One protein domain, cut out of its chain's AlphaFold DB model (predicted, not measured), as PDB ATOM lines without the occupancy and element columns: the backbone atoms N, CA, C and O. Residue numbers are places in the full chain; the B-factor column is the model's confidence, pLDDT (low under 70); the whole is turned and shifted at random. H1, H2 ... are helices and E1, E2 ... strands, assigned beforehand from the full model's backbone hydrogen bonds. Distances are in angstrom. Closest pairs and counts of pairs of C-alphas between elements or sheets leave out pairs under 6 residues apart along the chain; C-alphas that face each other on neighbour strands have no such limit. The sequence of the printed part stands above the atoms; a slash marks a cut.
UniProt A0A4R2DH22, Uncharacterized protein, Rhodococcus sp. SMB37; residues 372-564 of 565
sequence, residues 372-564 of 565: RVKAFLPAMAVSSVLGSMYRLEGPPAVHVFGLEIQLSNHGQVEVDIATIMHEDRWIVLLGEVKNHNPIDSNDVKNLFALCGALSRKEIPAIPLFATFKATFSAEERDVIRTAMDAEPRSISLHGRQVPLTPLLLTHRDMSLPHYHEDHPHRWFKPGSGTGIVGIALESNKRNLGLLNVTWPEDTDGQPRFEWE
ATOM      1  N   ARG A 372     137.874 180.867 181.493       89.00
ATOM      2  CA  ARG A 372     138.573 180.722 180.208       89.00
ATOM      3  C   ARG A 372     139.509 179.524 180.205       89.00
ATOM      4  O   ARG A 372     139.535 178.742 179.268       89.00
ATOM      5  N   VAL A 373     140.234 179.320 181.301       88.12
ATOM      6  CA  VAL A 373     141.104 178.151 181.479       88.12
ATOM      7  C   VAL A 373     140.305 176.849 181.418       88.12
ATOM      8  O   VAL A 373     140.743 175.887 180.790       88.12
ATOM      9  N   LYS A 374     139.126 176.802 182.048       88.31
ATOM     10  CA  LYS A 374     138.259 175.616 182.024       88.31
ATOM     11  C   LYS A 374     137.791 175.247 180.612       88.31
ATOM     12  O   LYS A 374     137.669 174.052 180.354       88.31
ATOM     13  N   ALA A 375     137.562 176.227 179.738       87.12
ATOM     14  CA  ALA A 375     137.196 176.009 178.335       87.12
ATOM     15  C   ALA A 375     138.414 175.689 177.445       87.12
ATOM     16  O   ALA A 375     138.371 174.784 176.620       87.12
ATOM     17  N   PHE A 376     139.538 176.372 177.671       91.25
ATOM     18  CA  PHE A 376     140.772 176.239 176.891       91.25
ATOM     19  C   PHE A 376     141.479 174.886 177.053       91.25
ATOM     20  O   PHE A 376     141.986 174.322 176.083       91.25
ATOM     21  N   LEU A 377     141.562 174.359 178.282       93.75
ATOM     22  CA  LEU A 377     142.378 173.174 178.569       93.75
ATOM     23  C   LEU A 377     141.944 171.912 177.794       93.75
ATOM     24  O   LEU A 377     142.835 171.225 177.289       93.75
ATOM     25  N   PRO A 378     140.641 171.584 177.678       93.75
ATOM     26  CA  PRO A 378     140.187 170.479 176.839       93.75
ATOM     27  C   PRO A 378     140.561 170.641 175.364       93.75
ATOM     28  O   PRO A 378     141.184 169.737 174.806       93.75
ATOM     29  N   ALA A 379     140.264 171.793 174.752       94.44
ATOM     30  CA  ALA A 379     140.553 172.048 173.337       94.44
ATOM     31  C   ALA A 379     142.050 171.880 173.022       94.44
ATOM     32  O   ALA A 379     142.433 171.244 172.039       94.44
ATOM     33  N   MET A 380     142.918 172.354 173.917       94.50
ATOM     34  CA  MET A 380     144.362 172.189 173.769       94.50
ATOM     35  C   MET A 380     144.853 170.762 173.980       94.50
ATOM     36  O   MET A 380     145.823 170.355 173.341       94.50
ATOM     37  N   ALA A 381     144.227 169.997 174.873       95.62
ATOM     38  CA  ALA A 381     144.582 168.596 175.068       95.62
ATOM     39  C   ALA A 381     144.222 167.765 173.823       95.62
ATOM     40  O   ALA A 381     145.034 166.956 173.378       95.62
ATOM     41  N   VAL A 382     143.071 168.042 173.195       96.12
ATOM     42  CA  VAL A 382     142.711 167.480 171.881       96.12
ATOM     43  C   VAL A 382     143.726 167.896 170.822       96.12
ATOM     44  O   VAL A 382     144.287 167.043 170.141       96.12
ATOM     45  N   SER A 383     144.024 169.192 170.719       94.81
ATOM     46  CA  SER A 383     144.983 169.716 169.742       94.81
ATOM     47  C   SER A 383     146.383 169.104 169.903       94.81
ATOM     48  O   SER A 383     147.042 168.787 168.916       94.81
ATOM     49  N   SER A 384     146.810 168.834 171.143       92.62
ATOM     50  CA  SER A 384     148.056 168.114 171.451       92.62
ATOM     51  C   SER A 384     148.047 166.692 170.879       92.62
ATOM     52  O   SER A 384     149.029 166.241 170.290       92.62
ATOM     53  N   VAL A 385     146.931 165.976 171.058       93.50
ATOM     54  CA  VAL A 385     146.746 164.618 170.536       93.50
ATOM     55  C   VAL A 385     146.769 164.631 169.008       93.50
ATOM     56  O   VAL A 385     147.504 163.842 168.418       93.50
ATOM     57  N   LEU A 386     146.054 165.559 168.369       93.00
ATOM     58  CA  LEU A 386     146.031 165.714 166.908       93.00
ATOM     59  C   LEU A 386     147.410 166.091 166.348       93.00
ATOM     60  O   LEU A 386     147.876 165.480 165.389       93.00
ATOM     61  N   GLY A 387     148.112 167.020 167.001       89.56
ATOM     62  CA  GLY A 387     149.486 167.394 166.660       89.56
ATOM     63  C   GLY A 387     150.469 166.226 166.743       89.56
ATOM     64  O   GLY A 387     151.461 166.199 166.026       89.56
ATOM     65  N   SER A 388     150.174 165.228 167.576       87.44
ATOM     66  CA  SER A 388     150.984 164.017 167.707       87.44
ATOM     67  C   SER A 388     150.605 162.895 166.727       87.44
ATOM     68  O   SER A 388     151.387 161.968 166.523       87.44
ATOM     69  N   MET A 389     149.405 162.949 166.137       85.25
ATOM     70  CA  MET A 389     148.984 162.046 165.053       85.25
ATOM     71  C   MET A 389     149.618 162.437 163.716       85.25
ATOM     72  O   MET A 389     149.732 161.610 162.815       85.25
ATOM     73  N   TYR A 390     150.046 163.692 163.607       69.25
ATOM     74  CA  TYR A 390     150.749 164.226 162.459       69.25
ATOM     75  C   TYR A 390     152.062 163.465 162.191       69.25
ATOM     76  O   TYR A 390     152.884 163.274 163.093       69.25
ATOM     77  N   ARG A 391     152.268 163.005 160.950       65.44
ATOM     78  CA  ARG A 391     153.519 162.343 160.546       65.44
ATOM     79  C   ARG A 391     154.632 163.377 160.386       65.44
ATOM     80  O   ARG A 391     154.371 164.517 160.054       65.44
ATOM     81  N   LEU A 392     155.884 162.962 160.576       57.50
ATOM     82  CA  LEU A 392     157.070 163.832 160.478       57.50
ATOM     83  C   LEU A 392     157.281 164.488 159.096       57.50
ATOM     84  O   LEU A 392     158.188 165.302 158.964       57.50
ATOM     85  N   GLU A 393     156.495 164.128 158.080       65.12
ATOM     86  CA  GLU A 393     156.636 164.616 156.708       65.12
ATOM     87  C   GLU A 393     155.330 165.271 156.236       65.12
ATOM     88  O   GLU A 393     154.286 164.619 156.182       65.12
ATOM     89  N   GLY A 394     155.410 166.559 155.885       72.44
ATOM     90  CA  GLY A 394     154.343 167.337 155.249       72.44
ATOM     91  C   GLY A 394     154.233 168.766 155.807       72.44
ATOM     92  O   GLY A 394     155.001 169.157 156.685       72.44
ATOM     93  N   PRO A 395     153.231 169.551 155.385       80.25
ATOM     94  CA  PRO A 395     152.975 170.863 155.960       80.25
ATOM     95  C   PRO A 395     152.176 170.741 157.274       80.25
ATOM     96  O   PRO A 395     151.305 169.867 157.376       80.25
ATOM     97  N   PRO A 396     152.426 171.601 158.281       84.50
ATOM     98  CA  PRO A 396     151.760 171.518 159.583       84.50
ATOM     99  C   PRO A 396     150.236 171.624 159.460       84.50
ATOM    100  O   PRO A 396     149.723 172.287 158.563       84.50
ATOM    101  N   ALA A 397     149.495 171.011 160.385       90.81
ATOM    102  CA  ALA A 397     148.037 171.056 160.334       90.81
ATOM    103  C   ALA A 397     147.496 172.494 160.464       90.81
ATOM    104  O   ALA A 397     147.919 173.271 161.328       90.81
ATOM    105  N   VAL A 398     146.519 172.828 159.620       94.12
ATOM    106  CA  VAL A 398     145.732 174.065 159.737       94.12
ATOM    107  C   VAL A 398     144.772 173.881 160.896       94.12
ATOM    108  O   VAL A 398     144.100 172.865 160.929       94.12
ATOM    109  N   HIS A 399     144.646 174.830 161.810       95.00
ATOM    110  CA  HIS A 399     143.726 174.751 162.937       95.00
ATOM    111  C   HIS A 399     143.014 176.086 163.196       95.00
ATOM    112  O   HIS A 399     143.526 177.174 162.953       95.00
ATOM    113  N   VAL A 400     141.800 176.011 163.721       97.00
ATOM    114  CA  VAL A 400     141.052 177.167 164.214       97.00
ATOM    115  C   VAL A 400     140.327 176.732 165.479       97.00
ATOM    116  O   VAL A 400     139.591 175.749 165.462       97.00
ATOM    117  N   PHE A 401     140.541 177.461 166.570       96.94
ATOM    118  CA  PHE A 401     139.747 177.308 167.788       96.94
ATOM    119  C   PHE A 401     138.509 178.198 167.720       96.94
ATOM    120  O   PHE A 401     138.634 179.341 167.270       96.94
ATOM    121  N   GLY A 402     137.358 177.703 168.181       96.69
ATOM    122  CA  GLY A 402     136.089 178.441 168.203       96.69
ATOM    123  C   GLY A 402     135.654 178.907 166.812       96.69
ATOM    124  O   GLY A 402     135.428 180.096 166.595       96.69
ATOM    125  N   LEU A 403     135.636 178.000 165.834       97.94
ATOM    126  CA  LEU A 403     135.203 178.300 164.471       97.94
ATOM    127  C   LEU A 403     133.682 178.502 164.460       97.94
ATOM    128  O   LEU A 403     132.932 177.597 164.809       97.94
ATOM    129  N   GLU A 404     133.226 179.669 164.023       97.75
ATOM    130  CA  GLU A 404     131.801 179.974 163.895       97.75
ATOM    131  C   GLU A 404     131.379 179.833 162.435       97.75
ATOM    132  O   GLU A 404     131.989 180.437 161.551       97.75
ATOM    133  N   ILE A 405     130.335 179.050 162.170       96.62
ATOM    134  CA  ILE A 405     129.813 178.811 160.824       96.62
ATOM    135  C   ILE A 405     128.303 179.023 160.838       96.62
ATOM    136  O   ILE A 405     127.564 178.327 161.531       96.62
ATOM    137  N   GLN A 406     127.824 179.946 160.017       94.06
ATOM    138  CA  GLN A 406     126.406 180.104 159.723       94.06
ATOM    139  C   GLN A 406     126.147 179.604 158.304       94.06
ATOM    140  O   GLN A 406     126.636 180.201 157.351       94.06
ATOM    141  N   LEU A 407     125.382 178.519 158.151       88.06
ATOM    142  CA  LEU A 407     124.950 178.026 156.837       88.06
ATOM    143  C   LEU A 407     123.574 178.602 156.476       88.06
ATOM    144  O   LEU A 407     122.759 178.868 157.350       88.06
ATOM    145  N   SER A 408     123.255 178.696 155.183       80.06
ATOM    146  CA  SER A 408     122.016 179.301 154.652       80.06
ATOM    147  C   SER A 408     120.708 178.845 155.319       80.06
ATOM    148  O   SER A 408     119.752 179.613 155.374       80.06
ATOM    149  N   ASN A 409     120.661 177.590 155.778       79.44
ATOM    150  CA  ASN A 409     119.470 176.931 156.326       79.44
ATOM    151  C   ASN A 409     119.684 176.396 157.754       79.44
ATOM    152  O   ASN A 409     118.860 175.630 158.249       79.44
ATOM    153  N   HIS A 410     120.790 176.757 158.403       80.19
ATOM    154  CA  HIS A 410     121.076 176.386 159.785       80.19
ATOM    155  C   HIS A 410     121.387 177.641 160.599       80.19
ATOM    156  O   HIS A 410     121.841 178.652 160.068       80.19
ATOM    157  N   GLY A 411     121.122 177.579 161.904       86.50
ATOM    158  CA  GLY A 411     121.612 178.604 162.821       86.50
ATOM    159  C   GLY A 411     123.140 178.691 162.794       86.50
ATOM    160  O   GLY A 411     123.818 177.853 162.198       86.50
ATOM    161  N   GLN A 412     123.676 179.710 163.459       93.75
ATOM    162  CA  GLN A 412     125.107 179.775 163.726       93.75
ATOM    163  C   GLN A 412     125.512 178.567 164.580       93.75
ATOM    164  O   GLN A 412     124.899 178.298 165.613       93.75
ATOM    165  N   VAL A 413     126.520 177.837 164.117       95.44
ATOM    166  CA  VAL A 413     127.135 176.704 164.807       95.44
ATOM    167  C   VAL A 413     128.546 177.118 165.202       95.44
ATOM    168  O   VAL A 413     129.307 177.587 164.357       95.44
ATOM    169  N   GLU A 414     128.891 176.945 166.472       96.12
ATOM    170  CA  GLU A 414     130.267 177.055 166.955       96.12
ATOM    171  C   GLU A 414     130.902 175.660 166.984       96.12
ATOM    172  O   GLU A 414     130.234 174.676 167.292       96.12
ATOM    173  N   VAL A 415     132.176 175.581 166.608       97.25
ATOM    174  CA  VAL A 415     132.999 174.372 166.649       97.25
ATOM    175  C   VAL A 415     134.238 174.689 167.479       97.25
ATOM    176  O   VAL A 415     135.052 175.525 167.076       97.25
ATOM    177  N   ASP A 416     134.409 174.013 168.615       97.00
ATOM    178  CA  ASP A 416     135.516 174.272 169.547       97.00
ATOM    179  C   ASP A 416     136.890 174.138 168.881       97.00
ATOM    180  O   ASP A 416     137.785 174.959 169.101       97.00
ATOM    181  N   ILE A 417     137.063 173.110 168.047       97.00
ATOM    182  CA  ILE A 417     138.300 172.861 167.307       97.00
ATOM    183  C   ILE A 417     138.006 172.427 165.874       97.00
ATOM    184  O   ILE A 417     137.377 171.405 165.626       97.00
ATOM    185  N   ALA A 418     138.527 173.167 164.907       97.88
ATOM    186  CA  ALA A 418     138.579 172.748 163.517       97.88
ATOM    187  C   ALA A 418     140.038 172.526 163.128       97.88
ATOM    188  O   ALA A 418     140.875 173.381 163.402       97.88
ATOM    189  N   THR A 419     140.365 171.410 162.477       96.75
ATOM    190  CA  THR A 419     141.708 171.191 161.924       96.75
ATOM    191  C   THR A 419     141.666 170.564 160.536       96.75
ATOM    192  O   THR A 419     140.737 169.829 160.212       96.75
ATOM    193  N   ILE A 420     142.656 170.862 159.699       95.00
ATOM    194  CA  ILE A 420     142.891 170.188 158.422       95.00
ATOM    195  C   ILE A 420     144.241 169.499 158.519       95.00
ATOM    196  O   ILE A 420     145.279 170.150 158.664       95.00
ATOM    197  N   MET A 421     144.215 168.175 158.429       90.88
ATOM    198  CA  MET A 421     145.403 167.341 158.521       90.88
ATOM    199  C   MET A 421     145.791 166.819 157.143       90.88
ATOM    200  O   MET A 421     144.929 166.393 156.371       90.88
ATOM    201  N   HIS A 422     147.094 166.834 156.863       86.25
ATOM    202  CA  HIS A 422     147.684 166.195 155.696       86.25
ATOM    203  C   HIS A 422     148.330 164.871 156.118       86.25
ATOM    204  O   HIS A 422     149.321 164.867 156.844       86.25
ATOM    205  N   GLU A 423     147.742 163.755 155.690       78.94
ATOM    206  CA  GLU A 423     148.393 162.440 155.710       78.94
ATOM    207  C   GLU A 423     148.508 161.924 154.266       78.94
ATOM    208  O   GLU A 423     149.130 162.574 153.438       78.94
ATOM    209  N   ASP A 424     147.854 160.811 153.918       77.62
ATOM    210  CA  ASP A 424     147.742 160.351 152.523       77.62
ATOM    211  C   ASP A 424     146.744 161.212 151.715       77.62
ATOM    212  O   ASP A 424     146.718 161.198 150.484       77.62
ATOM    213  N   ARG A 425     145.873 161.941 152.423       84.38
ATOM    214  CA  ARG A 425     144.887 162.879 151.884       84.38
ATOM    215  C   ARG A 425     144.623 163.974 152.912       84.38
ATOM    216  O   ARG A 425     144.800 163.770 154.111       84.38
ATOM    217  N   TRP A 426     144.151 165.117 152.430       89.94
ATOM    218  CA  TRP A 426     143.671 166.208 153.269       89.94
ATOM    219  C   TRP A 426     142.297 165.872 153.854       89.94
ATOM    220  O   TRP A 426     141.351 165.596 153.108       89.94
ATOM    221  N   ILE A 427     142.211 165.865 155.184       93.62
ATOM    222  CA  ILE A 427     141.001 165.527 155.940       93.62
ATOM    223  C   ILE A 427     140.711 166.650 156.931       93.62
ATOM    224  O   ILE A 427     141.597 167.092 157.665       93.62
ATOM    225  N   VAL A 428     139.456 167.091 156.951       97.00
ATOM    226  CA  VAL A 428     138.952 168.074 157.908       97.00
ATOM    227  C   VAL A 428     138.447 167.344 159.150       97.00
ATOM    228  O   VAL A 428     137.718 166.359 159.053       97.00
ATOM    229  N   LEU A 429     138.804 167.834 160.327       97.75
ATOM    230  CA  LEU A 429     138.229 167.431 161.603       97.75
ATOM    231  C   LEU A 429     137.476 168.626 162.173       97.75
ATOM    232  O   LEU A 429     138.051 169.708 162.292       97.75
ATOM    233  N   LEU A 430     136.208 168.430 162.522       98.38
ATOM    234  CA  LEU A 430     135.378 169.431 163.196       98.38
ATOM    235  C   LEU A 430     134.973 168.865 164.548       98.38
ATOM    236  O   LEU A 430     134.330 167.817 164.596       98.38
ATOM    237  N   GLY A 431     135.404 169.511 165.622       97.81
ATOM    238  CA  GLY A 431     135.402 168.935 166.952       97.81
ATOM    239  C   GLY A 431     134.637 169.733 167.986       97.81
ATOM    240  O   GLY A 431     134.823 170.942 168.093       97.81
ATOM    241  N   GLU A 432     133.862 169.006 168.783       97.94
ATOM    242  CA  GLU A 432     133.240 169.482 170.014       97.94
ATOM    243  C   GLU A 432     133.999 168.890 171.201       97.94
ATOM    244  O   GLU A 432     134.256 167.676 171.259       97.94
ATOM    245  N   VAL A 433     134.368 169.740 172.156       96.69
ATOM    246  CA  VAL A 433     135.203 169.350 173.284       96.69
ATOM    247  C   VAL A 433     134.563 169.794 174.587       96.69
ATOM    248  O   VAL A 433     134.664 170.936 175.030       96.69
ATOM    249  N   LYS A 434     133.983 168.836 175.305       94.88
ATOM    250  CA  LYS A 434     133.429 169.105 176.630       94.88
ATOM    251  C   LYS A 434     134.451 168.774 177.710       94.88
ATOM    252  O   LYS A 434     135.243 167.842 177.616       94.88
ATOM    253  N   ASN A 435     134.404 169.526 178.802       89.88
ATOM    254  CA  ASN A 435     135.148 169.179 180.004       89.88
ATOM    255  C   ASN A 435     134.484 167.954 180.682       89.88
ATOM    256  O   ASN A 435     134.684 166.819 180.259       89.88
ATOM    257  N   HIS A 436     133.632 168.172 181.685       90.69
ATOM    258  CA  HIS A 436     132.864 167.102 182.347       90.69
ATOM    259  C   HIS A 436     131.371 167.114 181.980       90.69
ATOM    260  O   HIS A 436     130.618 166.253 182.431       90.69
ATOM    261  N   ASN A 437     130.948 168.084 181.167       92.75
ATOM    262  CA  ASN A 437     129.574 168.181 180.686       92.75
ATOM    263  C   ASN A 437     129.312 167.125 179.601       92.75
ATOM    264  O   ASN A 437     130.257 166.722 178.914       92.75
ATOM    265  N   PRO A 438     128.060 166.661 179.456       93.88
ATOM    266  CA  PRO A 438     127.699 165.780 178.360       93.88
ATOM    267  C   PRO A 438     127.766 166.515 177.017       93.88
ATOM    268  O   PRO A 438     127.481 167.711 176.945       93.88
ATOM    269  N   ILE A 439     128.144 165.779 175.979       95.94
ATOM    270  CA  ILE A 439     127.921 166.132 174.579       95.94
ATOM    271  C   ILE A 439     126.458 165.822 174.282       95.94
ATOM    272  O   ILE A 439     126.010 164.690 174.469       95.94
ATOM    273  N   ASP A 440     125.697 166.827 173.874       95.62
ATOM    274  CA  ASP A 440     124.263 166.670 173.670       95.62
ATOM    275  C   ASP A 440     123.896 166.353 172.208       95.62
ATOM    276  O   ASP A 440     124.736 166.261 171.310       95.62
ATOM    277  N   SER A 441     122.606 166.130 171.959       96.56
ATOM    278  CA  SER A 441     122.109 165.809 170.619       96.56
ATOM    279  C   SER A 441     122.215 166.962 169.625       96.56
ATOM    280  O   SER A 441     122.291 166.704 168.421       96.56
ATOM    281  N   ASN A 442     122.244 168.212 170.091       96.31
ATOM    282  CA  ASN A 442     122.443 169.366 169.223       96.31
ATOM    283  C   ASN A 442     123.906 169.461 168.794       96.31
ATOM    284  O   ASN A 442     124.148 169.663 167.605       96.31
ATOM    285  N   ASP A 443     124.853 169.242 169.713       96.62
ATOM    286  CA  ASP A 443     126.289 169.178 169.412       96.62
ATOM    287  C   ASP A 443     126.551 168.152 168.291       96.62
ATOM    288  O   ASP A 443     127.142 168.463 167.252       96.62
ATOM    289  N   VAL A 444     126.023 166.931 168.458       97.75
ATOM    290  CA  VAL A 444     126.184 165.843 167.479       97.75
ATOM    291  C   VAL A 444     125.538 166.200 166.143       97.75
ATOM    292  O   VAL A 444     126.188 166.115 165.100       97.75
ATOM    293  N   LYS A 445     124.277 166.644 166.155       96.25
ATOM    294  CA  LYS A 445     123.550 167.008 164.932       96.25
ATOM    295  C   LYS A 445     124.254 168.121 164.156       96.25
ATOM    296  O   LYS A 445     124.345 168.047 162.932       96.25
ATOM    297  N   ASN A 446     124.743 169.145 164.851       95.94
ATOM    298  CA  ASN A 446     125.413 170.281 164.233       95.94
ATOM    299  C   ASN A 446     126.720 169.858 163.550       95.94
ATOM    300  O   ASN A 446     126.930 170.190 162.382       95.94
ATOM    301  N   LEU A 447     127.563 169.070 164.227       96.62
ATOM    302  CA  LEU A 447     128.817 168.596 163.639       96.62
ATOM    303  C   LEU A 447     128.603 167.660 162.449       96.62
ATOM    304  O   LEU A 447     129.304 167.787 161.441       96.62
ATOM    305  N   PHE A 448     127.630 166.750 162.523       96.62
ATOM    306  CA  PHE A 448     127.285 165.892 161.387       96.62
ATOM    307  C   PHE A 448     126.765 166.712 160.202       96.62
ATOM    308  O   PHE A 448     127.255 166.525 159.088       96.62
ATOM    309  N   ALA A 449     125.899 167.705 160.437       94.62
ATOM    310  CA  ALA A 449     125.404 168.592 159.384       94.62
ATOM    311  C   ALA A 449     126.533 169.379 158.692       94.62
ATOM    312  O   ALA A 449     126.556 169.469 157.458       94.62
ATOM    313  N   LEU A 450     127.494 169.912 159.459       95.75
ATOM    314  CA  LEU A 450     128.673 170.595 158.913       95.75
ATOM    315  C   LEU A 450     129.556 169.642 158.099       95.75
ATOM    316  O   LEU A 450     129.942 169.966 156.974       95.75
ATOM    317  N   CYS A 451     129.833 168.444 158.619       96.19
ATOM    318  CA  CYS A 451     130.610 167.454 157.879       96.19
ATOM    319  C   CYS A 451     129.879 166.990 156.609       96.19
ATOM    320  O   CYS A 451     130.512 166.819 155.571       96.19
ATOM    321  N   GLY A 452     128.554 166.838 156.651       93.94
ATOM    322  CA  GLY A 452     127.727 166.533 155.486       93.94
ATOM    323  C   GLY A 452     127.765 167.643 154.433       93.94
ATOM    324  O   GLY A 452     127.782 167.355 153.235       93.94
ATOM    325  N   ALA A 453     127.842 168.913 154.851       93.56
ATOM    326  CA  ALA A 453     128.043 170.039 153.940       93.56
ATOM    327  C   ALA A 453     129.392 169.975 153.214       93.56
ATOM    328  O   ALA A 453     129.435 170.200 152.005       93.56
ATOM    329  N   LEU A 454     130.460 169.594 153.917       94.75
ATOM    330  CA  LEU A 454     131.777 169.371 153.317       94.75
ATOM    331  C   LEU A 454     131.793 168.144 152.392       94.75
ATOM    332  O   LEU A 454     132.308 168.227 151.277       94.75
ATOM    333  N   SER A 455     131.146 167.043 152.785       92.31
ATOM    334  CA  SER A 455     131.040 165.838 151.953       92.31
ATOM    335  C   SER A 455     130.357 166.106 150.608       92.31
ATOM    336  O   SER A 455     130.804 165.583 149.591       92.31
ATOM    337  N   ARG A 456     129.324 166.966 150.562       91.75
ATOM    338  CA  ARG A 456     128.676 167.389 149.299       91.75
ATOM    339  C   ARG A 456     129.618 168.139 148.352       91.75
ATOM    340  O   ARG A 456     129.352 168.203 147.158       91.75
ATOM    341  N   LYS A 457     130.709 168.693 148.882       91.88
ATOM    342  CA  LYS A 457     131.786 169.354 148.133       91.88
ATOM    343  C   LYS A 457     132.987 168.427 147.897       91.88
ATOM    344  O   LYS A 457     134.054 168.910 147.533       91.88
ATOM    345  N   GLU A 458     132.827 167.119 148.128       92.00
ATOM    346  CA  GLU A 458     133.872 166.087 148.029       92.00
ATOM    347  C   GLU A 458     135.067 166.309 148.980       92.00
ATOM    348  O   GLU A 458     136.178 165.816 148.746       92.00
ATOM    349  N   ILE A 459     134.842 167.037 150.078       93.69
ATOM    350  CA  ILE A 459     135.835 167.316 151.116       93.69
ATOM    351  C   ILE A 459     135.631 166.309 152.257       93.69
ATOM    352  O   ILE A 459     134.601 166.359 152.933       93.69
ATOM    353  N   PRO A 460     136.587 165.394 152.504       94.44
ATOM    354  CA  PRO A 460     136.498 164.462 153.618       94.44
ATOM    355  C   PRO A 460     136.473 165.191 154.956       94.44
ATOM    356  O   PRO A 460     137.394 165.950 155.264       94.44
ATOM    357  N   ALA A 461     135.449 164.920 155.760       96.81
ATOM    358  CA  ALA A 461     135.290 165.519 157.075       96.81
ATOM    359  C   ALA A 461     134.908 164.474 158.131       96.81
ATOM    360  O   ALA A 461     133.960 163.702 157.946       96.81
ATOM    361  N   ILE A 462     135.634 164.471 159.245       97.62
ATOM    362  CA  ILE A 462     135.414 163.598 160.398       97.62
ATOM    363  C   ILE A 462     134.916 164.460 161.568       97.62
ATOM    364  O   ILE A 462     135.614 165.394 161.969       97.62
ATOM    365  N   PRO A 463     133.739 164.168 162.145       98.19
ATOM    366  CA  PRO A 463     133.337 164.806 163.389       98.19
ATOM    367  C   PRO A 463     134.226 164.289 164.525       98.19
ATOM    368  O   PRO A 463     134.523 163.096 164.599       98.19
ATOM    369  N   LEU A 464     134.661 165.175 165.409       98.62
ATOM    370  CA  LEU A 464     135.465 164.852 166.578       98.62
ATOM    371  C   LEU A 464     134.644 165.148 167.831       98.62
ATOM    372  O   LEU A 464     134.053 166.211 167.976       98.62
ATOM    373  N   PHE A 465     134.628 164.202 168.758       98.56
ATOM    374  CA  PHE A 465     133.979 164.358 170.048       98.56
ATOM    375  C   PHE A 465     134.989 164.023 171.130       98.56
ATOM    376  O   PHE A 465     135.546 162.923 171.160       98.56
ATOM    377  N   ALA A 466     135.237 164.973 172.023       98.12
ATOM    378  CA  ALA A 466     136.203 164.788 173.088       98.12
ATOM    379  C   ALA A 466     135.636 165.181 174.451       98.12
ATOM    380  O   ALA A 466     134.890 166.151 174.585       98.12
ATOM    381  N   THR A 467     136.000 164.415 175.478       97.00
ATOM    382  CA  THR A 467     135.551 164.653 176.851       97.00
ATOM    383  C   THR A 467     136.643 164.394 177.884       97.00
ATOM    384  O   THR A 467     137.409 163.442 177.763       97.00
ATOM    385  N   PHE A 468     136.698 165.199 178.950       95.50
ATOM    386  CA  PHE A 468     137.506 164.908 180.146       95.50
ATOM    387  C   PHE A 468     136.836 163.926 181.119       95.50
ATOM    388  O   PHE A 468     137.358 163.676 182.206       95.50
ATOM    389  N   LYS A 469     135.736 163.281 180.725       95.88
ATOM    390  CA  LYS A 469     135.256 162.079 181.409       95.88
ATOM    391  C   LYS A 469     136.155 160.879 181.111       95.88
ATOM    392  O   LYS A 469     136.840 160.816 180.090       95.88
ATOM    393  N   ALA A 470     136.133 159.903 182.017       96.19
ATOM    394  CA  ALA A 470     136.820 158.631 181.810       96.19
ATOM    395  C   ALA A 470     136.218 157.840 180.637       96.19
ATOM    396  O   ALA A 470     136.943 157.141 179.937       96.19
ATOM    397  N   THR A 471     134.907 157.965 180.427       97.06
ATOM    398  CA  THR A 471     134.151 157.323 179.352       97.06
ATOM    399  C   THR A 471     133.001 158.229 178.908       97.06
ATOM    400  O   THR A 471     132.539 159.084 179.670       97.06
ATOM    401  N   PHE A 472     132.518 158.024 177.682       97.25
ATOM    402  CA  PHE A 472     131.237 158.575 177.231       97.25
ATOM    403  C   PHE A 472     130.084 157.881 177.975       97.25
ATOM    404  O   PHE A 472     130.156 156.667 178.221       97.25
ATOM    405  N   SER A 473     129.044 158.635 178.341       96.94
ATOM    406  CA  SER A 473     127.823 158.109 178.966       96.94
ATOM    407  C   SER A 473     127.008 157.284 177.968       96.94
ATOM    408  O   SER A 473     127.271 157.320 176.766       96.94
ATOM    409  N   ALA A 474     126.035 156.511 178.455       96.75
ATOM    410  CA  ALA A 474     125.186 155.697 177.585       96.75
ATOM    411  C   ALA A 474     124.400 156.573 176.596       96.75
ATOM    412  O   ALA A 474     124.392 156.301 175.402       96.75
ATOM    413  N   GLU A 475     123.855 157.689 177.079       96.81
ATOM    414  CA  GLU A 475     123.084 158.635 176.274       96.81
ATOM    415  C   GLU A 475     123.939 159.263 175.167       96.81
ATOM    416  O   GLU A 475     123.496 159.361 174.027       96.81
ATOM    417  N   GLU A 476     125.185 159.645 175.472       97.81
ATOM    418  CA  GLU A 476     126.114 160.166 174.463       97.81
ATOM    419  C   GLU A 476     126.420 159.123 173.392       97.81
ATOM    420  O   GLU A 476     126.407 159.433 172.201       97.81
ATOM    421  N   ARG A 477     126.681 157.877 173.808       97.81
ATOM    422  CA  ARG A 477     126.952 156.783 172.871       97.81
ATOM    423  C   ARG A 477     125.760 156.548 171.960       97.81
ATOM    424  O   ARG A 477     125.955 156.454 170.754       97.81
ATOM    425  N   ASP A 478     124.553 156.494 172.509       97.44
ATOM    426  CA  ASP A 478     123.338 156.232 171.740       97.44
ATOM    427  C   ASP A 478     123.046 157.351 170.741       97.44
ATOM    428  O   ASP A 478     122.737 157.074 169.581       97.44
ATOM    429  N   VAL A 479     123.213 158.613 171.144       97.94
ATOM    430  CA  VAL A 479     123.046 159.765 170.246       97.94
ATOM    431  C   VAL A 479     124.063 159.723 169.103       97.94
ATOM    432  O   VAL A 479     123.686 159.910 167.944       97.94
ATOM    433  N   ILE A 480     125.337 159.441 169.396       98.19
ATOM    434  CA  ILE A 480     126.391 159.380 168.373       98.19
ATOM    435  C   ILE A 480     126.173 158.183 167.436       98.19
ATOM    436  O   ILE A 480     126.232 158.357 166.220       98.19
ATOM    437  N   ARG A 481     125.866 156.993 167.974       97.81
ATOM    438  CA  ARG A 481     125.532 155.788 167.190       97.81
ATOM    439  C   ARG A 481     124.348 156.054 166.259       97.81
ATOM    440  O   ARG A 481     124.454 155.830 165.058       97.81
ATOM    441  N   THR A 482     123.271 156.641 166.788       97.50
ATOM    442  CA  THR A 482     122.074 156.995 166.005       97.50
ATOM    443  C   THR A 482     122.412 157.945 164.856       97.50
ATOM    444  O   THR A 482     121.931 157.756 163.742       97.50
ATOM    445  N   ALA A 483     123.258 158.953 165.094       97.12
ATOM    446  CA  ALA A 483     123.688 159.877 164.046       97.12
ATOM    447  C   ALA A 483     124.546 159.189 162.969       97.12
ATOM    448  O   ALA A 483     124.385 159.474 161.784       97.12
ATOM    449  N   MET A 484     125.426 158.261 163.359       96.56
ATOM    450  CA  MET A 484     126.219 157.468 162.414       96.56
ATOM    451  C   MET A 484     125.355 156.563 161.535       96.56
ATOM    452  O   MET A 484     125.599 156.484 160.334       96.56
ATOM    453  N   ASP A 485     124.353 155.906 162.120       95.88
ATOM    454  CA  ASP A 485     123.434 155.030 161.387       95.88
ATOM    455  C   ASP A 485     122.499 155.824 160.459       95.88
ATOM    456  O   ASP A 485     122.139 155.344 159.384       95.88
ATOM    457  N   ALA A 486     122.128 157.049 160.846       94.69
ATOM    458  CA  ALA A 486     121.289 157.933 160.038       94.69
ATOM    459  C   ALA A 486     122.043 158.580 158.862       94.69
ATOM    460  O   ALA A 486     121.463 158.776 157.794       94.69
ATOM    461  N   GLU A 487     123.324 158.908 159.048       91.50
ATOM    462  CA  GLU A 487     124.174 159.545 158.037       91.50
ATOM    463  C   GLU A 487     125.467 158.741 157.806       91.50
ATOM    464  O   GLU A 487     126.571 159.222 158.116       91.50
ATOM    465  N   PRO A 488     125.364 157.517 157.248       89.19
ATOM    466  CA  PRO A 488     126.533 156.725 156.917       89.19
ATOM    467  C   PRO A 488     127.344 157.453 155.846       89.19
ATOM    468  O   PRO A 488     126.810 158.048 154.908       89.19
ATOM    469  N   ARG A 489     128.665 157.459 156.028       92.31
ATOM    470  CA  ARG A 489     129.608 158.138 155.138       92.31
ATOM    471  C   ARG A 489     130.813 157.254 154.893       92.31
ATOM    472  O   ARG A 489     131.261 156.525 155.781       92.31
ATOM    473  N   SER A 490     131.375 157.360 153.700       92.00
ATOM    474  CA  SER A 490     132.541 156.596 153.275       92.00
ATOM    475  C   SER A 490     133.504 157.447 152.460       92.00
ATOM    476  O   SER A 490     133.181 158.535 151.981       92.00
ATOM    477  N   ILE A 491     134.727 156.946 152.338       91.12
ATOM    478  CA  ILE A 491     135.765 157.505 151.490       91.12
ATOM    479  C   ILE A 491     136.528 156.378 150.802       91.12
ATOM    480  O   ILE A 491     136.806 155.338 151.401       91.12
ATOM    481  N   SER A 492     136.923 156.613 149.550       88.00
ATOM    482  CA  SER A 492     137.887 155.755 148.869       88.00
ATOM    483  C   SER A 492     139.313 156.159 149.252       88.00
ATOM    484  O   SER A 492     139.737 157.288 148.989       88.00
ATOM    485  N   LEU A 493     140.045 155.235 149.873       84.62
ATOM    486  CA  LEU A 493     141.469 155.340 150.190       84.62
ATOM    487  C   LEU A 493     142.195 154.164 149.539       84.62
ATOM    488  O   LEU A 493     141.843 153.010 149.778       84.62
ATOM    489  N   HIS A 494     143.194 154.449 148.698       82.69
ATOM    490  CA  HIS A 494     143.990 153.428 147.994       82.69
ATOM    491  C   HIS A 494     143.134 152.378 147.258       82.69
ATOM    492  O   HIS A 494     143.416 151.183 147.293       82.69
ATOM    493  N   GLY A 495     142.036 152.820 146.629       82.69
ATOM    494  CA  GLY A 495     141.098 151.951 145.904       82.69
ATOM    495  C   GLY A 495     140.143 151.140 146.789       82.69
ATOM    496  O   GLY A 495     139.316 150.397 146.267       82.69
ATOM    497  N   ARG A 496     140.207 151.292 148.117       85.56
ATOM    498  CA  ARG A 496     139.319 150.634 149.081       85.56
ATOM    499  C   ARG A 496     138.341 151.632 149.691       85.56
ATOM    500  O   ARG A 496     138.735 152.722 150.094       85.56
ATOM    501  N   GLN A 497     137.077 151.237 149.817       89.00
ATOM    502  CA  GLN A 497     136.091 151.995 150.588       89.00
ATOM    503  C   GLN A 497     136.303 151.790 152.094       89.00
ATOM    504  O   GLN A 497     136.460 150.662 152.572       89.00
ATOM    505  N   VAL A 498     136.335 152.892 152.839       91.12
ATOM    506  CA  VAL A 498     136.542 152.942 154.294       91.12
ATOM    507  C   VAL A 498     135.459 153.845 154.898       91.12
ATOM    508  O   VAL A 498     135.151 154.876 154.295       91.12
ATOM    509  N   PRO A 499     134.843 153.494 156.043       94.19
ATOM    510  CA  PRO A 499     133.825 154.350 156.644       94.19
ATOM    511  C   PRO A 499     134.459 155.620 157.233       94.19
ATOM    512  O   PRO A 499     135.528 155.566 157.840       94.19
ATOM    513  N   LEU A 500     133.777 156.757 157.098       94.06
ATOM    514  CA  LEU A 500     134.119 158.000 157.790       94.06
ATOM    515  C   LEU A 500     133.352 158.066 159.113       94.06
ATOM    516  O   LEU A 500     132.257 158.622 159.189       94.06
ATOM    517  N   THR A 501     133.927 157.468 160.151       96.88
ATOM    518  CA  THR A 501     133.362 157.458 161.507       96.88
ATOM    519  C   THR A 501     133.896 158.627 162.345       96.88
ATOM    520  O   THR A 501     134.990 159.111 162.053       96.88
ATOM    521  N   PRO A 502     133.195 159.066 163.407       98.06
ATOM    522  CA  PRO A 502     133.688 160.094 164.320       98.06
ATOM    523  C   PRO A 502     135.009 159.719 165.000       98.06
ATOM    524  O   PRO A 502     135.277 158.540 165.222       98.06
ATOM    525  N   LEU A 503     135.815 160.705 165.389       98.25
ATOM    526  CA  LEU A 503     136.957 160.505 166.282       98.25
ATOM    527  C   LEU A 503     136.540 160.786 167.727       98.25
ATOM    528  O   LEU A 503     136.126 161.897 168.045       98.25
ATOM    529  N   LEU A 504     136.684 159.793 168.602       98.31
ATOM    530  CA  LEU A 504     136.264 159.866 170.000       98.31
ATOM    531  C   LEU A 504     137.471 159.848 170.928       98.31
ATOM    532  O   LEU A 504     138.264 158.907 170.887       98.31
ATOM    533  N   LEU A 505     137.592 160.869 171.777       98.19
ATOM    534  CA  LEU A 505     138.696 160.999 172.727       98.19
ATOM    535  C   LEU A 505     138.178 161.204 174.153       98.19
ATOM    536  O   LEU A 505     137.381 162.096 174.433       98.19
ATOM    537  N   THR A 506     138.668 160.396 175.081       97.75
ATOM    538  CA  THR A 506     138.388 160.506 176.519       97.75
ATOM    539  C   THR A 506     139.519 161.225 177.252       97.75
ATOM    540  O   THR A 506     140.577 161.528 176.688       97.75
ATOM    541  N   HIS A 507     139.340 161.444 178.558       96.62
ATOM    542  CA  HIS A 507     140.386 162.007 179.404       96.62
ATOM    543  C   HIS A 507     141.684 161.214 179.317       96.62
ATOM    544  O   HIS A 507     142.759 161.810 179.268       96.62
ATOM    545  N   ARG A 508     141.594 159.877 179.306       96.44
ATOM    546  CA  ARG A 508     142.770 159.009 179.229       96.44
ATOM    547  C   ARG A 508     143.513 159.272 177.927       96.44
ATOM    548  O   ARG A 508     144.697 159.575 177.978       96.44
ATOM    549  N   ASP A 509     142.806 159.262 176.806       96.56
ATOM    550  CA  ASP A 509     143.380 159.420 175.465       96.56
ATOM    551  C   ASP A 509     144.131 160.751 175.310       96.56
ATOM    552  O   ASP A 509     145.202 160.799 174.711       96.56
ATOM    553  N   MET A 510     143.613 161.811 175.937       96.62
ATOM    554  CA  MET A 510     144.204 163.155 175.978       96.62
ATOM    555  C   MET A 510     145.265 163.370 177.071       96.62
ATOM    556  O   MET A 510     145.766 164.485 177.251       96.62
ATOM    557  N   SER A 511     145.578 162.334 177.848       97.06
ATOM    558  CA  SER A 511     146.501 162.404 178.989       97.06
ATOM    559  C   SER A 511     147.735 161.529 178.842       97.06
ATOM    560  O   SER A 511     148.609 161.570 179.711       97.06
ATOM    561  N   LEU A 512     147.812 160.714 177.791       95.88
ATOM    562  CA  LEU A 512     148.916 159.784 177.601       95.88
ATOM    563  C   LEU A 512     150.138 160.481 176.978       95.88
ATOM    564  O   LEU A 512     149.982 161.344 176.113       95.88
ATOM    565  N   PRO A 513     151.363 160.107 177.387       93.69
ATOM    566  CA  PRO A 513     152.578 160.479 176.675       93.69
ATOM    567  C   PRO A 513     152.541 160.050 175.216       93.69
ATOM    568  O   PRO A 513     151.963 159.008 174.896       93.69
ATOM    569  N   HIS A 514     153.208 160.816 174.346       87.81
ATOM    570  CA  HIS A 514     153.198 160.533 172.915       87.81
ATOM    571  C   HIS A 514     153.624 159.096 172.636       87.81
ATOM    572  O   HIS A 514     152.940 158.463 171.867       87.81
ATOM    573  N   TYR A 515     154.644 158.521 173.282       88.88
ATOM    574  CA  TYR A 515     155.082 157.149 172.971       88.88
ATOM    575  C   TYR A 515     154.382 156.041 173.760       88.88
ATOM    576  O   TYR A 515     154.784 154.882 173.661       88.88
ATOM    577  N   HIS A 516     153.344 156.362 174.527       93.31
ATOM    578  CA  HIS A 516     152.594 155.353 175.265       93.31
ATOM    579  C   HIS A 516     151.886 154.377 174.306       93.31
ATOM    580  O   HIS A 516     151.353 154.790 173.275       93.31
ATOM    581  N   GLU A 517     151.842 153.086 174.651       92.19
ATOM    582  CA  GLU A 517     151.269 152.033 173.790       92.19
ATOM    583  C   GLU A 517     149.775 152.248 173.509       92.19
ATOM    584  O   GLU A 517     149.314 152.041 172.390       92.19
ATOM    585  N   ASP A 518     149.035 152.748 174.501       93.75
ATOM    586  CA  ASP A 518     147.620 153.117 174.357       93.75
ATOM    587  C   ASP A 518     147.375 154.507 173.746       93.75
ATOM    588  O   ASP A 518     146.219 154.916 173.646       93.75
ATOM    589  N   HIS A 519     148.405 155.280 173.384       94.25
ATOM    590  CA  HIS A 519     148.179 156.616 172.827       94.25
ATOM    591  C   HIS A 519     147.418 156.510 171.486       94.25
ATOM    592  O   HIS A 519     147.771 155.655 170.676       94.25
ATOM    593  N   PRO A 520     146.455 157.403 171.173       94.19
ATOM    594  CA  PRO A 520     145.676 157.362 169.928       94.19
ATOM    595  C   PRO A 520     146.465 157.126 168.629       94.19
ATOM    596  O   PRO A 520     146.098 156.278 167.823       94.19
ATOM    597  N   HIS A 521     147.606 157.799 168.451       88.62
ATOM    598  CA  HIS A 521     148.513 157.570 167.316       88.62
ATOM    599  C   HIS A 521     149.026 156.108 167.151       88.62
ATOM    600  O   HIS A 521     149.508 155.762 166.075       88.62
ATOM    601  N   ARG A 522     148.935 155.240 168.179       89.88
ATOM    602  CA  ARG A 522     149.287 153.799 168.142       89.88
ATOM    603  C   ARG A 522     148.108 152.866 167.905       89.88
ATOM    604  O   ARG A 522     148.331 151.680 167.674       89.88
ATOM    605  N   TRP A 523     146.871 153.356 167.974       90.25
ATOM    606  CA  TRP A 523     145.676 152.511 167.847       90.25
ATOM    607  C   TRP A 523     145.609 151.771 166.516       90.25
ATOM    608  O   TRP A 523     145.005 150.705 166.427       90.25
ATOM    609  N   PHE A 524     146.272 152.304 165.493       80.00
ATOM    610  CA  PHE A 524     146.375 151.671 164.195       80.00
ATOM    611  C   PHE A 524     147.824 151.333 163.836       80.00
ATOM    612  O   PHE A 524     148.763 152.034 164.211       80.00
ATOM    613  N   LYS A 525     148.011 150.252 163.068       70.94
ATOM    614  CA  LYS A 525     149.331 149.859 162.562       70.94
ATOM    615  C   LYS A 525     149.860 150.920 161.583       70.94
ATOM    616  O   LYS A 525     149.182 151.188 160.588       70.94
ATOM    617  N   PRO A 526     151.070 151.469 161.799       61.34
ATOM    618  CA  PRO A 526     151.717 152.332 160.816       61.34
ATOM    619  C   PRO A 526     151.793 151.651 159.442       61.34
ATOM    620  O   PRO A 526     152.054 150.451 159.360       61.34
ATOM    621  N   GLY A 527     151.562 152.408 158.367       58.50
ATOM    622  CA  GLY A 527     151.662 151.901 156.990       58.50
ATOM    623  C   GLY A 527     150.423 151.175 156.453       58.50
ATOM    624  O   GLY A 527     150.456 150.667 155.340       58.50
ATOM    625  N   SER A 528     149.312 151.150 157.191       70.75
ATOM    626  CA  SER A 528     148.042 150.592 156.705       70.75
ATOM    627  C   SER A 528     147.333 151.402 155.616       70.75
ATOM    628  O   SER A 528     146.339 150.930 155.067       70.75
ATOM    629  N   GLY A 529     147.776 152.638 155.377       69.12
ATOM    630  CA  GLY A 529     147.162 153.571 154.429       69.12
ATOM    631  C   GLY A 529     145.811 154.156 154.865       69.12
ATOM    632  O   GLY A 529     145.124 154.763 154.053       69.12
ATOM    633  N   THR A 530     145.383 153.951 156.119       81.62
ATOM    634  CA  THR A 530     144.097 154.478 156.625       81.62
ATOM    635  C   THR A 530     144.235 155.738 157.476       81.62
ATOM    636  O   THR A 530     143.262 156.477 157.616       81.62
ATOM    637  N   GLY A 531     145.417 155.989 158.045       87.69
ATOM    638  CA  GLY A 531     145.718 157.221 158.779       87.69
ATOM    639  C   GLY A 531     144.721 157.555 159.892       87.69
ATOM    640  O   GLY A 531     144.202 156.656 160.566       87.69
ATOM    641  N   ILE A 532     144.397 158.842 160.037       91.50
ATOM    642  CA  ILE A 532     143.364 159.352 160.953       91.50
ATOM    643  C   ILE A 532     141.997 158.662 160.814       91.50
ATOM    644  O   ILE A 532     141.310 158.483 161.816       91.50
ATOM    645  N   VAL A 533     141.608 158.199 159.617       92.81
ATOM    646  CA  VAL A 533     140.343 157.459 159.419       92.81
ATOM    647  C   VAL A 533     140.387 156.119 160.157       92.81
ATOM    648  O   VAL A 533     139.418 155.717 160.797       92.81
ATOM    649  N   GLY A 534     141.536 155.438 160.123       92.44
ATOM    650  CA  GLY A 534     141.755 154.206 160.880       92.44
ATOM    651  C   GLY A 534     141.729 154.430 162.392       92.44
ATOM    652  O   GLY A 534     141.148 153.626 163.120       92.44
ATOM    653  N   ILE A 535     142.316 155.538 162.858       94.38
ATOM    654  CA  ILE A 535     142.289 155.933 164.275       94.38
ATOM    655  C   ILE A 535     140.852 156.228 164.718       94.38
ATOM    656  O   ILE A 535     140.428 155.741 165.763       94.38
ATOM    657  N   ALA A 536     140.089 156.971 163.914       95.75
ATOM    658  CA  ALA A 536     138.685 157.253 164.182       95.75
ATOM    659  C   ALA A 536     137.874 155.952 164.280       95.75
ATOM    660  O   ALA A 536     137.169 155.742 165.266       95.75
ATOM    661  N   LEU A 537     138.044 155.020 163.339       95.56
ATOM    662  CA  LEU A 537     137.366 153.722 163.384       95.56
ATOM    663  C   LEU A 537     137.680 152.949 164.674       95.56
ATOM    664  O   LEU A 537     136.772 152.450 165.335       95.56
ATOM    665  N   GLU A 538     138.954 152.879 165.061       95.88
ATOM    666  CA  GLU A 538     139.367 152.198 166.291       95.88
ATOM    667  C   GLU A 538     138.839 152.906 167.550       95.88
ATOM    668  O   GLU A 538     138.437 152.247 168.511       95.88
ATOM    669  N   SER A 539     138.731 154.236 167.519       97.44
ATOM    670  CA  SER A 539     138.115 155.013 168.598       97.44
ATOM    671  C   SER A 539     136.645 154.640 168.825       97.44
ATOM    672  O   SER A 539     136.204 154.588 169.971       97.44
ATOM    673  N   ASN A 540     135.901 154.298 167.763       97.88
ATOM    674  CA  ASN A 540     134.505 153.858 167.868       97.88
ATOM    675  C   ASN A 540     134.391 152.453 168.455       97.88
ATOM    676  O   ASN A 540     133.474 152.198 169.233       97.88
ATOM    677  N   LYS A 541     135.334 151.550 168.161       96.88
ATOM    678  CA  LYS A 541     135.360 150.233 168.820       96.88
ATOM    679  C   LYS A 541     135.563 150.377 170.322       96.88
ATOM    680  O   LYS A 541     134.835 149.785 171.107       96.88
ATOM    681  N   ARG A 542     136.514 151.228 170.712       95.94
ATOM    682  CA  ARG A 542     136.874 151.468 172.116       95.94
ATOM    683  C   ARG A 542     135.786 152.200 172.902       95.94
ATOM    684  O   ARG A 542     135.541 151.854 174.052       95.94
ATOM    685  N   ASN A 543     135.160 153.214 172.301       97.25
ATOM    686  CA  ASN A 543     134.289 154.145 173.026       97.25
ATOM    687  C   ASN A 543     132.790 153.945 172.764       97.25
ATOM    688  O   ASN A 543     131.985 154.258 173.642       97.25
ATOM    689  N   LEU A 544     132.406 153.414 171.597       97.38
ATOM    690  CA  LEU A 544     131.010 153.129 171.239       97.38
ATOM    691  C   LEU A 544     130.718 151.634 171.104       97.38
ATOM    692  O   LEU A 544     129.618 151.297 170.686       97.38
ATOM    693  N   GLY A 545     131.658 150.728 171.379       97.00
ATOM    694  CA  GLY A 545     131.429 149.288 171.203       97.00
ATOM    695  C   GLY A 545     131.113 148.896 169.754       97.00
ATOM    696  O   GLY A 545     130.269 148.037 169.523       97.00
ATOM    697  N   LEU A 546     131.723 149.556 168.763       97.44
ATOM    698  CA  LEU A 546     131.622 149.125 167.364       97.44
ATOM    699  C   LEU A 546     132.263 147.738 167.200       97.44
ATOM    700  O   LEU A 546     133.464 147.581 167.426       97.44
ATOM    701  N   LEU A 547     131.480 146.753 166.765       96.81
ATOM    702  CA  LEU A 547     131.932 145.381 166.534       96.81
ATOM    703  C   LEU A 547     132.421 145.194 165.097       96.81
ATOM    704  O   LEU A 547     133.513 144.667 164.870       96.81
ATOM    705  N   ASN A 548     131.627 145.648 164.125       94.94
ATOM    706  CA  ASN A 548     131.893 145.408 162.712       94.94
ATOM    707  C   ASN A 548     131.326 146.513 161.809       94.94
ATOM    708  O   ASN A 548     130.407 147.242 162.183       94.94
ATOM    709  N   VAL A 549     131.877 146.614 160.597       95.31
ATOM    710  CA  VAL A 549     131.363 147.472 159.524       95.31
ATOM    711  C   VAL A 549     131.120 146.610 158.297       95.31
ATOM    712  O   VAL A 549     132.051 146.012 157.752       95.31
ATOM    713  N   THR A 550     129.870 146.561 157.854       94.00
ATOM    714  CA  THR A 550     129.459 145.802 156.671       94.00
ATOM    715  C   THR A 550     129.166 146.744 155.509       94.00
ATOM    716  O   THR A 550     128.810 147.904 155.713       94.00
ATOM    717  N   TRP A 551     129.339 146.249 154.283       92.75
ATOM    718  CA  TRP A 551     129.068 146.983 153.045       92.75
ATOM    719  C   TRP A 551     128.031 146.197 152.247       92.75
ATOM    720  O   TRP A 551     128.403 145.338 151.448       92.75
ATOM    721  N   PRO A 552     126.740 146.400 152.540       87.06
ATOM    722  CA  PRO A 552     125.673 145.727 151.822       87.06
ATOM    723  C   PRO A 552     125.695 146.079 150.329       87.06
ATOM    724  O   PRO A 552     125.992 147.211 149.954       87.06
ATOM    725  N   GLU A 553     125.339 145.123 149.472       82.44
ATOM    726  CA  GLU A 553     125.215 145.375 148.028       82.44
ATOM    727  C   GLU A 553     124.030 146.308 147.697       82.44
ATOM    728  O   GLU A 553     124.011 146.918 146.633       82.44
ATOM    729  N   ASP A 554     123.059 146.450 148.611       78.44
ATOM    730  CA  ASP A 554     121.808 147.197 148.426       78.44
ATOM    731  C   ASP A 554     121.876 148.684 148.836       78.44
ATOM    732  O   ASP A 554     120.891 149.398 148.660       78.44
ATOM    733  N   THR A 555     122.997 149.175 149.381       67.75
ATOM    734  CA  THR A 555     123.082 150.516 149.999       67.75
ATOM    735  C   THR A 555     123.869 151.561 149.203       67.75
ATOM    736  O   THR A 555     124.407 152.487 149.806       67.75
ATOM    737  N   ASP A 556     123.988 151.446 147.876       75.12
ATOM    738  CA  ASP A 556     124.817 152.354 147.049       75.12
ATOM    739  C   ASP A 556     126.257 152.517 147.594       75.12
ATOM    740  O   ASP A 556     126.892 153.567 147.481       75.12
ATOM    741  N   GLY A 557     126.786 151.469 148.237       76.31
ATOM    742  CA  GLY A 557     128.109 151.495 148.859       76.31
ATOM    743  C   GLY A 557     128.187 152.270 150.178       76.31
ATOM    744  O   GLY A 557     129.285 152.670 150.564       76.31
ATOM    745  N   GLN A 558     127.073 152.486 150.885       87.19
ATOM    746  CA  GLN A 558     127.079 153.037 152.245       87.19
ATOM    747  C   GLN A 558     127.339 151.949 153.300       87.19
ATOM    748  O   GLN A 558     126.739 150.869 153.219       87.19
ATOM    749  N   PRO A 559     128.195 152.211 154.307       93.44
ATOM    750  CA  PRO A 559     128.475 151.253 155.370       93.44
ATOM    751  C   PRO A 559     127.280 151.085 156.321       93.44
ATOM    752  O   PRO A 559     126.545 152.034 156.583       93.44
ATOM    753  N   ARG A 560     127.135 149.888 156.900       94.62
ATOM    754  CA  ARG A 560     126.288 149.627 158.076       94.62
ATOM    755  C   ARG A 560     127.155 149.261 159.273       94.62
ATOM    756  O   ARG A 560     128.112 148.492 159.133       94.62
ATOM    757  N   PHE A 561     126.799 149.790 160.437       96.44
ATOM    758  CA  PHE A 561     127.541 149.611 161.678       96.44
ATOM    759  C   PHE A 561     126.860 148.567 162.569       96.44
ATOM    760  O   PHE A 561     125.640 148.551 162.711       96.44
ATOM    761  N   GLU A 562     127.653 147.665 163.142       96.75
ATOM    762  CA  GLU A 562     127.192 146.663 164.106       96.75
ATOM    763  C   GLU A 562     127.729 147.021 165.492       96.75
ATOM    764  O   GLU A 562     128.941 147.151 165.675       96.75
ATOM    765  N   TRP A 563     126.830 147.181 166.461       96.94
ATOM    766  CA  TRP A 563     127.139 147.676 167.802       96.94
ATOM    767  C   TRP A 563     127.008 146.577 168.858       96.94
ATOM    768  O   TRP A 563     126.135 145.717 168.766       96.94
ATOM    769  N   GLU A 564     127.845 146.635 169.892       94.25
ATOM    770  CA  GLU A 564     127.655 145.872 171.125       94.25
ATOM    771  C   GLU A 564     126.394 146.369 171.850       94.25
ATOM    772  O   GLU A 564     126.227 147.585 172.042       94.25
TER     773      GLU A 564
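What this domain is: This is residues 372 to 564 of the 565 residues of an uncharacterized protein of Rhodococcus sp. SMB37 (UniProt A0A4R2DH22). A strongly twisted sheet of five strands runs through the middle of the domain, with the long helix H1 over one face and H2 and H4 over the other. H3 packs next to H2 off the sheet, and two small hairpins lie farther out, E5 with E6 near H4 and E8 with E9 against H3 and H4. The printed part has 193 residues, with four named helices and nine named strands in the order H1 E1 E2 E3 H2 E4 H3 E5 E6 E7 H4 E8 E9, a mixed class of helices and strands. The large sheet has the order E1, E2, E3, E4, E7 and is mixed, while each small sheet is antiparallel. The whole is compact and rounded, with a radius of gyration of the C-alphas of 15.7 A and spans of 49 by 40 by 35 A.

How they stand to each other: The large sheet is made of E1 (residues 398 to 406), E2 (412 to 422), E3 (426 to 434), E4 (461 to 467) and E7 (503 to 505), with E1 and E7 as its edge strands. E1, E2 and E3 form a meander, each strand the antiparallel neighbour of the one before; E1 and E2 are a hairpin, with N 400 and O 418 2.8 A apart, and so are E2 and E3, with N 429 and O 419 2.8 A apart. E3 and E4 are parallel at 26 degrees, with N 464 and O 430 2.8 A apart; E4 and E7 are parallel at 14 degrees, with N 503 and O 463 2.8 A apart. H1 (residues 372 to 389) is on one face, over E3 at a height of 8.2 A, and its line and that of E3 stand at 30.5 degrees on the local plane, only just slantwise. Its closest C-alphas to E3 are those of Ala 379 and Val 433, 6.0 A apart. H2 (residues 441 to 455) is on the opposite face, which gives three layers, helices on both faces of a sheet. H2 runs along the strands, at 8 degrees to E3 on the local plane, at a height of 6.7 A. E3, H2 and E4 form a strand-helix-strand unit, two parallel neighbour strands with a helix between, and its crossover is right-handed. H4 (residues 531 to 544) is on the same face as H2, over E7 at a height of 7.8 A; the closest C-alphas of H4 and E7 are those of Ala 536 and Leu 503, 4.2 A apart. H3 (residues 474 to 486) is not on the sheet; it touches H2 at a shallow tilt of 29 degrees, the same way, with the C-alphas of Val 479 and Ser 441 closest at 6.1 A. The hairpin of E5 (residues 490 to 493) and E6 (496 to 499) has N 493 and O 496 2.8 A apart. The hairpin of E8 (residues 546 to 550) and E9 (560 to 563) has N 547 and O 562 2.8 A apart; the closest C-alphas of E9 and H3 are those of Phe 561 and Asp 485, 6.8 A apart. In H2, H3 and H4 every O i to N i+4 pair is within hydrogen-bond range, and in H1 12 of 14 are.

Where its parts are: H1 begins at C-alpha 372, at (138.573, 180.722, 180.208), and measures 26.2 A. E1 is 20.2 A long and bends by 84 degrees at residue 401; E2, 27.5 A, bends by 69 degrees at residue 416. E3 is 25.7 A long, H2 20.7 A, E4 19.8 A, H3 18.1 A and H4 19.7 A. E4 begins at C-alpha 461, at (135.290, 165.519, 157.075). E9 ends at C-alpha 563, at (127.139, 147.676, 167.802).

The domain as a whole: The C-alphas of Arg 372 and Glu 553 are the two farthest apart, 49.6 A. The printed part has no cut. The link from E7 to H4, residues 506 to 530, is long. The mean pLDDT of the printed part is 91.6, and residues 390 to 393, 526 to 527, 529 and 555 are under 70.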